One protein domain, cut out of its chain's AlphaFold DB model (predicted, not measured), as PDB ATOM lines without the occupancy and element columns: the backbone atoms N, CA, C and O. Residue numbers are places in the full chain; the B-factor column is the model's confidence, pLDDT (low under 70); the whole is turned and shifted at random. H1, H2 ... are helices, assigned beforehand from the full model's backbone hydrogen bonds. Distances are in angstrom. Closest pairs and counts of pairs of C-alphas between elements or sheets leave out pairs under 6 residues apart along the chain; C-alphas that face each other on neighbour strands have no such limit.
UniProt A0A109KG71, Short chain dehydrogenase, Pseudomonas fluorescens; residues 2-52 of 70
ATOM      1  N   MET A   2      11.984  22.561  -7.190       84.12
ATOM      2  CA  MET A   2      11.415  22.052  -8.466       84.12
ATOM      3  C   MET A   2       9.932  21.648  -8.364       84.12
ATOM      4  O   MET A   2       9.171  21.882  -9.293       84.12
ATOM      5  N   LYS A   3       9.510  21.071  -7.226       85.38
ATOM      6  CA  LYS A   3       8.100  20.710  -6.971       85.38
ATOM      7  C   LYS A   3       7.188  21.941  -6.998       85.38
ATOM      8  O   LYS A   3       6.212  21.955  -7.732       85.38
ATOM      9  N   ASP A   4       7.590  22.995  -6.294       91.12
ATOM     10  CA  ASP A   4       6.865  24.269  -6.245       91.12
ATOM     11  C   ASP A   4       6.713  24.902  -7.644       91.12
ATOM     12  O   ASP A   4       5.687  25.495  -7.958       91.12
ATOM     13  N   GLU A   5       7.715  24.745  -8.515       90.69
ATOM     14  CA  GLU A   5       7.692  25.295  -9.875       90.69
ATOM     15  C   GLU A   5       6.786  24.490 -10.820       90.69
ATOM     16  O   GLU A   5       6.084  25.065 -11.657       90.69
ATOM     17  N   VAL A   6       6.735  23.166 -10.650       94.25
ATOM     18  CA  VAL A   6       5.752  22.295 -11.317       94.25
ATOM     19  C   VAL A   6       4.333  22.680 -10.896       94.25
ATOM     20  O   VAL A   6       3.476  22.873 -11.754       94.25
ATOM     21  N   GLU A   7       4.091  22.878  -9.598       93.81
ATOM     22  CA  GLU A   7       2.787  23.308  -9.072       93.81
ATOM     23  C   GLU A   7       2.383  24.702  -9.582       93.81
ATOM     24  O   GLU A   7       1.228  24.919  -9.949       93.81
ATOM     25  N   ARG A   8       3.335  25.640  -9.667       94.94
ATOM     26  CA  ARG A   8       3.100  27.013 -10.142       94.94
ATOM     27  C   ARG A   8       2.813  27.094 -11.642       94.94
ATOM     28  O   ARG A   8       2.034  27.942 -12.071       94.94
ATOM     29  N   THR A   9       3.492  26.282 -12.449       93.00
ATOM     30  CA  THR A   9       3.433  26.367 -13.920       93.00
ATOM     31  C   THR A   9       2.476  25.361 -14.550       93.00
ATOM     32  O   THR A   9       2.076  25.555 -15.697       93.00
ATOM     33  N   GLY A  10       2.130  24.282 -13.842       94.81
ATOM     34  CA  GLY A  10       1.351  23.163 -14.373       94.81
ATOM     35  C   GLY A  10       2.078  22.341 -15.446       94.81
ATOM     36  O   GLY A  10       1.468  21.466 -16.059       94.81
ATOM     37  N   LYS A  11       3.361  22.622 -15.707       94.56
ATOM     38  CA  LYS A  11       4.185  21.888 -16.675       94.56
ATOM     39  C   LYS A  11       4.660  20.564 -16.082       94.56
ATOM     40  O   LYS A  11       4.706  20.398 -14.865       94.56
ATOM     41  N   SER A  12       5.058  19.625 -16.940       95.19
ATOM     42  CA  SER A  12       5.685  18.388 -16.468       95.19
ATOM     43  C   SER A  12       7.023  18.685 -15.782       95.19
ATOM     44  O   SER A  12       7.669  19.700 -16.061       95.19
ATOM     45  N   LEU A  13       7.458  17.783 -14.900       93.06
ATOM     46  CA  LEU A  13       8.747  17.916 -14.222       93.06
ATOM     47  C   LEU A  13       9.898  17.991 -15.233       93.06
ATOM     48  O   LEU A  13      10.800  18.804 -15.069       93.06
ATOM     49  N   GLU A  14       9.843  17.196 -16.301       92.12
ATOM     50  CA  GLU A  14      10.851  17.178 -17.364       92.12
ATOM     51  C   GLU A  14      10.957  18.536 -18.060       92.12
ATOM     52  O   GLU A  14      12.065  19.027 -18.273       92.12
ATOM     53  N   ALA A  15       9.820  19.167 -18.367       94.38
ATOM     54  CA  ALA A  15       9.793  20.485 -18.989       94.38
ATOM     55  C   ALA A  15      10.371  21.560 -18.054       94.38
ATOM     56  O   ALA A  15      11.201  22.360 -18.480       94.38
ATOM     57  N   VAL A  16       9.999  21.539 -16.769       96.12
ATOM     58  CA  VAL A  16      10.538  22.466 -15.758       96.12
ATOM     59  C   VAL A  16      12.050  22.294 -15.592       96.12
ATOM     60  O   VAL A  16      12.786  23.277 -15.506       96.12
ATOM     61  N   VAL A  17      12.538  21.052 -15.576       94.00
ATOM     62  CA  VAL A  17      13.970  20.749 -15.461       94.00
ATOM     63  C   VAL A  17      14.731  21.196 -16.708       94.00
ATOM     64  O   VAL A  17      15.792  21.804 -16.580       94.00
ATOM     65  N   ALA A  18      14.207  20.934 -17.906       94.06
ATOM     66  CA  ALA A  18      14.828  21.376 -19.152       94.06
ATOM     67  C   ALA A  18      14.913  22.908 -19.220       94.06
ATOM     68  O   ALA A  18      15.979  23.456 -19.498       94.06
ATOM     69  N   GLU A  19      13.835  23.613 -18.871       94.88
ATOM     70  CA  GLU A  19      13.822  25.079 -18.791       94.88
ATOM     71  C   GLU A  19      14.834  25.604 -17.766       94.88
ATOM     72  O   GLU A  19      15.567  26.553 -18.047       94.88
ATOM     73  N   PHE A  20      14.939  24.956 -16.604       94.75
ATOM     74  CA  PHE A  20      15.939  25.305 -15.600       94.75
ATOM     75  C   PHE A  20      17.370  25.135 -16.122       94.75
ATOM     76  O   PHE A  20      18.197  26.027 -15.914       94.75
ATOM     77  N   VAL A  21      17.663  24.022 -16.802       95.38
ATOM     78  CA  VAL A  21      18.979  23.762 -17.404       95.38
ATOM     79  C   VAL A  21      19.290  24.820 -18.454       95.38
ATOM     80  O   VAL A  21      20.345  25.437 -18.379       95.38
ATOM     81  N   MET A  22      18.358  25.116 -19.358       94.81
ATOM     82  CA  MET A  22      18.550  26.150 -20.379       94.81
ATOM     83  C   MET A  22      18.784  27.541 -19.781       94.81
ATOM     84  O   MET A  22      19.604  28.300 -20.292       94.81
ATOM     85  N   ALA A  23      18.107  27.873 -18.679       95.69
ATOM     86  CA  ALA A  23      18.252  29.166 -18.020       95.69
ATOM     87  C   ALA A  23      19.570  29.314 -17.235       95.69
ATOM     88  O   ALA A  23      20.149  30.397 -17.212       95.69
ATOM     89  N   HIS A  24      20.050  28.251 -16.581       95.62
ATOM     90  CA  HIS A  24      21.175  28.336 -15.633       95.62
ATOM     91  C   HIS A  24      22.463  27.666 -16.116       95.62
ATOM     92  O   HIS A  24      23.526  27.862 -15.521       95.62
ATOM     93  N   ARG A  25      22.377  26.831 -17.151       96.06
ATOM     94  CA  ARG A  25      23.478  26.087 -17.770       96.06
ATOM     95  C   ARG A  25      23.391  26.238 -19.294       96.06
ATOM     96  O   ARG A  25      23.255  25.237 -19.993       96.06
ATOM     97  N   PRO A  26      23.465  27.475 -19.820       93.88
ATOM     98  CA  PRO A  26      23.257  27.745 -21.243       93.88
ATOM     99  C   PRO A  26      24.301  27.078 -22.152       93.88
ATOM    100  O   PRO A  26      24.034  26.885 -23.333       93.88
ATOM    101  N   SER A  27      25.466  26.704 -21.612       95.69
ATOM    102  CA  SER A  27      26.492  25.922 -22.311       95.69
ATOM    103  C   SER A  27      26.146  24.436 -22.453       95.69
ATOM    104  O   SER A  27      26.780  23.748 -23.244       95.69
ATOM    105  N   SER A  28      25.145  23.922 -21.724       96.62
ATOM    106  CA  SER A  28      24.746  22.515 -21.810       96.62
ATOM    107  C   SER A  28      24.371  22.142 -23.242       96.62
ATOM    108  O   SER A  28      23.421  22.675 -23.817       96.62
ATOM    109  N   ILE A  29      25.076  21.158 -23.792       96.44
ATOM    110  CA  ILE A  29      24.833  20.659 -25.147       96.44
ATOM    111  C   ILE A  29      23.578  19.783 -25.174       96.44
ATOM    112  O   ILE A  29      22.809  19.832 -26.131       96.44
ATOM    113  N   ILE A  30      23.342  18.989 -24.122       96.75
ATOM    114  CA  ILE A  30      22.194  18.068 -24.073       96.75
ATOM    115  C   ILE A  30      20.880  18.749 -23.669       96.75
ATOM    116  O   ILE A  30      19.823  18.156 -23.866       96.75
ATOM    117  N   GLN A  31      20.931  19.968 -23.112       96.06
ATOM    118  CA  GLN A  31      19.762  20.818 -22.814       96.06
ATOM    119  C   GLN A  31      18.705  20.182 -21.893       96.06
ATOM    120  O   GLN A  31      17.524  20.527 -21.911       96.06
ATOM    121  N   ARG A  32      19.133  19.238 -21.058       95.50
ATOM    122  CA  ARG A  32      18.304  18.539 -20.075       95.50
ATOM    123  C   ARG A  32      19.165  18.093 -18.905       95.50
ATOM    124  O   ARG A  32      20.393  18.123 -18.983       95.50
ATOM    125  N   ALA A  33      18.531  17.627 -17.836       95.00
ATOM    126  CA  ALA A  33      19.269  16.909 -16.808       95.00
ATOM    127  C   ALA A  33      19.809  15.585 -17.372       95.00
ATOM    128  O   ALA A  33      19.099  14.858 -18.077       95.00
ATOM    129  N   ALA A  34      21.065  15.284 -17.048       96.19
ATOM    130  CA  ALA A  34      21.595  13.940 -17.205       96.19
ATOM    131  C   ALA A  34      20.895  12.995 -16.216       96.19
ATOM    132  O   ALA A  34      20.569  13.393 -15.092       96.19
ATOM    133  N   SER A  35      20.650  11.757 -16.633       96.12
ATOM    134  CA  SER A  35      20.061  10.731 -15.777       96.12
ATOM    135  C   SER A  35      21.128  10.033 -14.927       96.12
ATOM    136  O   SER A  35      22.328  10.091 -15.210       96.12
ATOM    137  N   VAL A  36      20.692   9.342 -13.873       97.69
ATOM    138  CA  VAL A  36      21.598   8.543 -13.031       97.69
ATOM    139  C   VAL A  36      22.203   7.393 -13.837       97.69
ATOM    140  O   VAL A  36      23.376   7.065 -13.670       97.69
ATOM    141  N   GLU A  37      21.432   6.814 -14.754       98.56
ATOM    142  CA  GLU A  37      21.864   5.745 -15.650       98.56
ATOM    143  C   GLU A  37      22.976   6.212 -16.593       98.56
ATOM    144  O   GLU A  37      23.915   5.461 -16.834       98.56
ATOM    145  N   GLU A  38      22.931   7.453 -17.088       98.25
ATOM    146  CA  GLU A  38      24.003   8.007 -17.929       98.25
ATOM    147  C   GLU A  38      25.338   8.083 -17.168       98.25
ATOM    148  O   GLU A  38      26.385   7.735 -17.717       98.25
ATOM    149  N   VAL A  39      25.304   8.440 -15.880       98.38
ATOM    150  CA  VAL A  39      26.488   8.400 -15.004       98.38
ATOM    151  C   VAL A  39      26.921   6.956 -14.730       98.38
ATOM    152  O   VAL A  39      28.106   6.634 -14.830       98.38
ATOM    153  N   ALA A  40      25.973   6.065 -14.430       98.56
ATOM    154  CA  ALA A  40      26.254   4.658 -14.160       98.56
ATOM    155  C   ALA A  40      26.896   3.951 -15.364       98.56
ATOM    156  O   ALA A  40      27.828   3.169 -15.190       98.56
ATOM    157  N   ASN A  41      26.462   4.266 -16.583       98.62
ATOM    158  CA  ASN A  41      27.028   3.707 -17.808       98.62
ATOM    159  C   ASN A  41      28.510   4.074 -17.979       98.62
ATOM    160  O   ASN A  41      29.305   3.213 -18.357       98.62
ATOM    161  N   MET A  42      28.906   5.311 -17.646       98.25
ATOM    162  CA  MET A  42      30.321   5.704 -17.634       98.25
ATOM    163  C   MET A  42      31.111   4.884 -16.606       98.25
ATOM    164  O   MET A  42      32.197   4.402 -16.913       98.25
ATOM    165  N   ILE A  43      30.557   4.671 -15.409       98.31
ATOM    166  CA  ILE A  43      31.200   3.850 -14.372       98.31
ATOM    167  C   ILE A  43      31.395   2.413 -14.868       98.31
ATOM    168  O   ILE A  43      32.501   1.884 -14.786       98.31
ATOM    169  N   VAL A  44      30.351   1.796 -15.432       98.50
ATOM    170  CA  VAL A  44      30.422   0.438 -15.995       98.50
ATOM    171  C   VAL A  44      31.504   0.348 -17.069       98.50
ATOM    172  O   VAL A  44      32.299  -0.591 -17.054       98.50
ATOM    173  N   TYR A  45      31.574   1.333 -17.968       98.31
ATOM    174  CA  TYR A  45      32.615   1.396 -18.990       98.31
ATOM    175  C   TYR A  45      34.019   1.482 -18.374       98.31
ATOM    176  O   TYR A  45      34.892   0.694 -18.732       98.31
ATOM    177  N   VAL A  46      34.239   2.376 -17.411       97.94
ATOM    178  CA  VAL A  46      35.558   2.586 -16.789       97.94
ATOM    179  C   VAL A  46      36.006   1.387 -15.948       97.94
ATOM    180  O   VAL A  46      37.198   1.106 -15.866       97.94
ATOM    181  N   CYS A  47      35.076   0.638 -15.357       98.06
ATOM    182  CA  CYS A  47      35.385  -0.603 -14.644       98.06
ATOM    183  C   CYS A  47      35.633  -1.808 -15.572       98.06
ATOM    184  O   CYS A  47      35.994  -2.883 -15.090       98.06
ATOM    185  N   SER A  48      35.410  -1.668 -16.879       98.56
ATOM    186  CA  SER A  48      35.529  -2.762 -17.844       98.56
ATOM    187  C   SER A  48      36.962  -2.955 -18.358       98.56
ATOM    188  O   SER A  48      37.809  -2.065 -18.273       98.56
ATOM    189  N   ALA A  49      37.233  -4.114 -18.968       98.38
ATOM    190  CA  ALA A  49      38.524  -4.390 -19.605       98.38
ATOM    191  C   ALA A  49      38.824  -3.436 -20.778       98.38
ATOM    192  O   ALA A  49      39.983  -3.202 -21.106       98.38
ATOM    193  N   GLN A  50      37.792  -2.859 -21.396       98.25
ATOM    194  CA  GLN A  50      37.907  -1.909 -22.499       98.25
ATOM    195  C   GLN A  50      38.561  -0.587 -22.070       98.25
ATOM    196  O   GLN A  50      39.089   0.126 -22.919       98.25
ATOM    197  N   ALA A  51      38.559  -0.275 -20.772       98.12
ATOM    198  CA  ALA A  51      39.189   0.908 -20.197       98.12
ATOM    199  C   ALA A  51      40.556   0.601 -19.553       98.12
ATOM    200  O   ALA A  51      41.055   1.392 -18.758       98.12
ATOM    201  N   SER A  52      41.205  -0.526 -19.886       98.19
ATOM    202  CA  SER A  52      42.428  -0.995 -19.205       98.19
ATOM    203  C   SER A  52      43.612  -0.017 -19.235       98.19
ATOM    204  O   SER A  52      44.519  -0.136 -18.415       98.19
TER     205      SER A  52
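Overview. This is residues 2 to 52 of the 70 residues of the protein "Short chain dehydrogenase" of Pseudomonas fluorescens (UniProt A0A109KG71). What would one see first? H1 and H2 meet as a small corner, and the free-standing residues 34 to 52, with H3 in them, stick out from this corner as a long arm that makes much of the length. What is it built of? The printed part has 51 residues with three named helices, in the order H1, H2, H3, and no named strand; the class is all helix. How is it spread? It is extended, with a radius of gyration of the C-alphas of 15.4 A and spans of 49 by 21 by 11 A.

Along the chain. Where is the first helix? H1 is residues 2 to 9, beginning at C-alpha 2, (11.415, 22.052, -8.466). What follows? H2 is residues 13 to 24, 16.3 A from first to last C-alpha. H3 is residues 36 to 46, 15.6 A long in the same sense, ending at C-alpha 46, (35.558, 2.586, -16.789).

Arrangement. How do H1 and H2 stand? They touch, with residues 13 to 17 alone of H2; the closest C-alphas are those of Val 6 and Leu 13, 6.0 A apart. Their lines are about perpendicular, at 80 degrees. Does H3 touch a helix? H3 is apart from H1 and from H2. What do the backbones show? In H1, H2 and H3 every O i to N i+4 pair is within hydrogen-bond range.

Size, cuts and confidence. How large is it? The two C-alphas farthest apart, those of Arg 8 and Ser 52, are 49.1 A apart. How are the helices linked? The link from H1 to H2 is tight, with 3 residues, and that from H2 to H3 is long, with 11. Is it complete and confident? The printed part has no cut, its mean pLDDT is 95.5, and no printed residue is under 70.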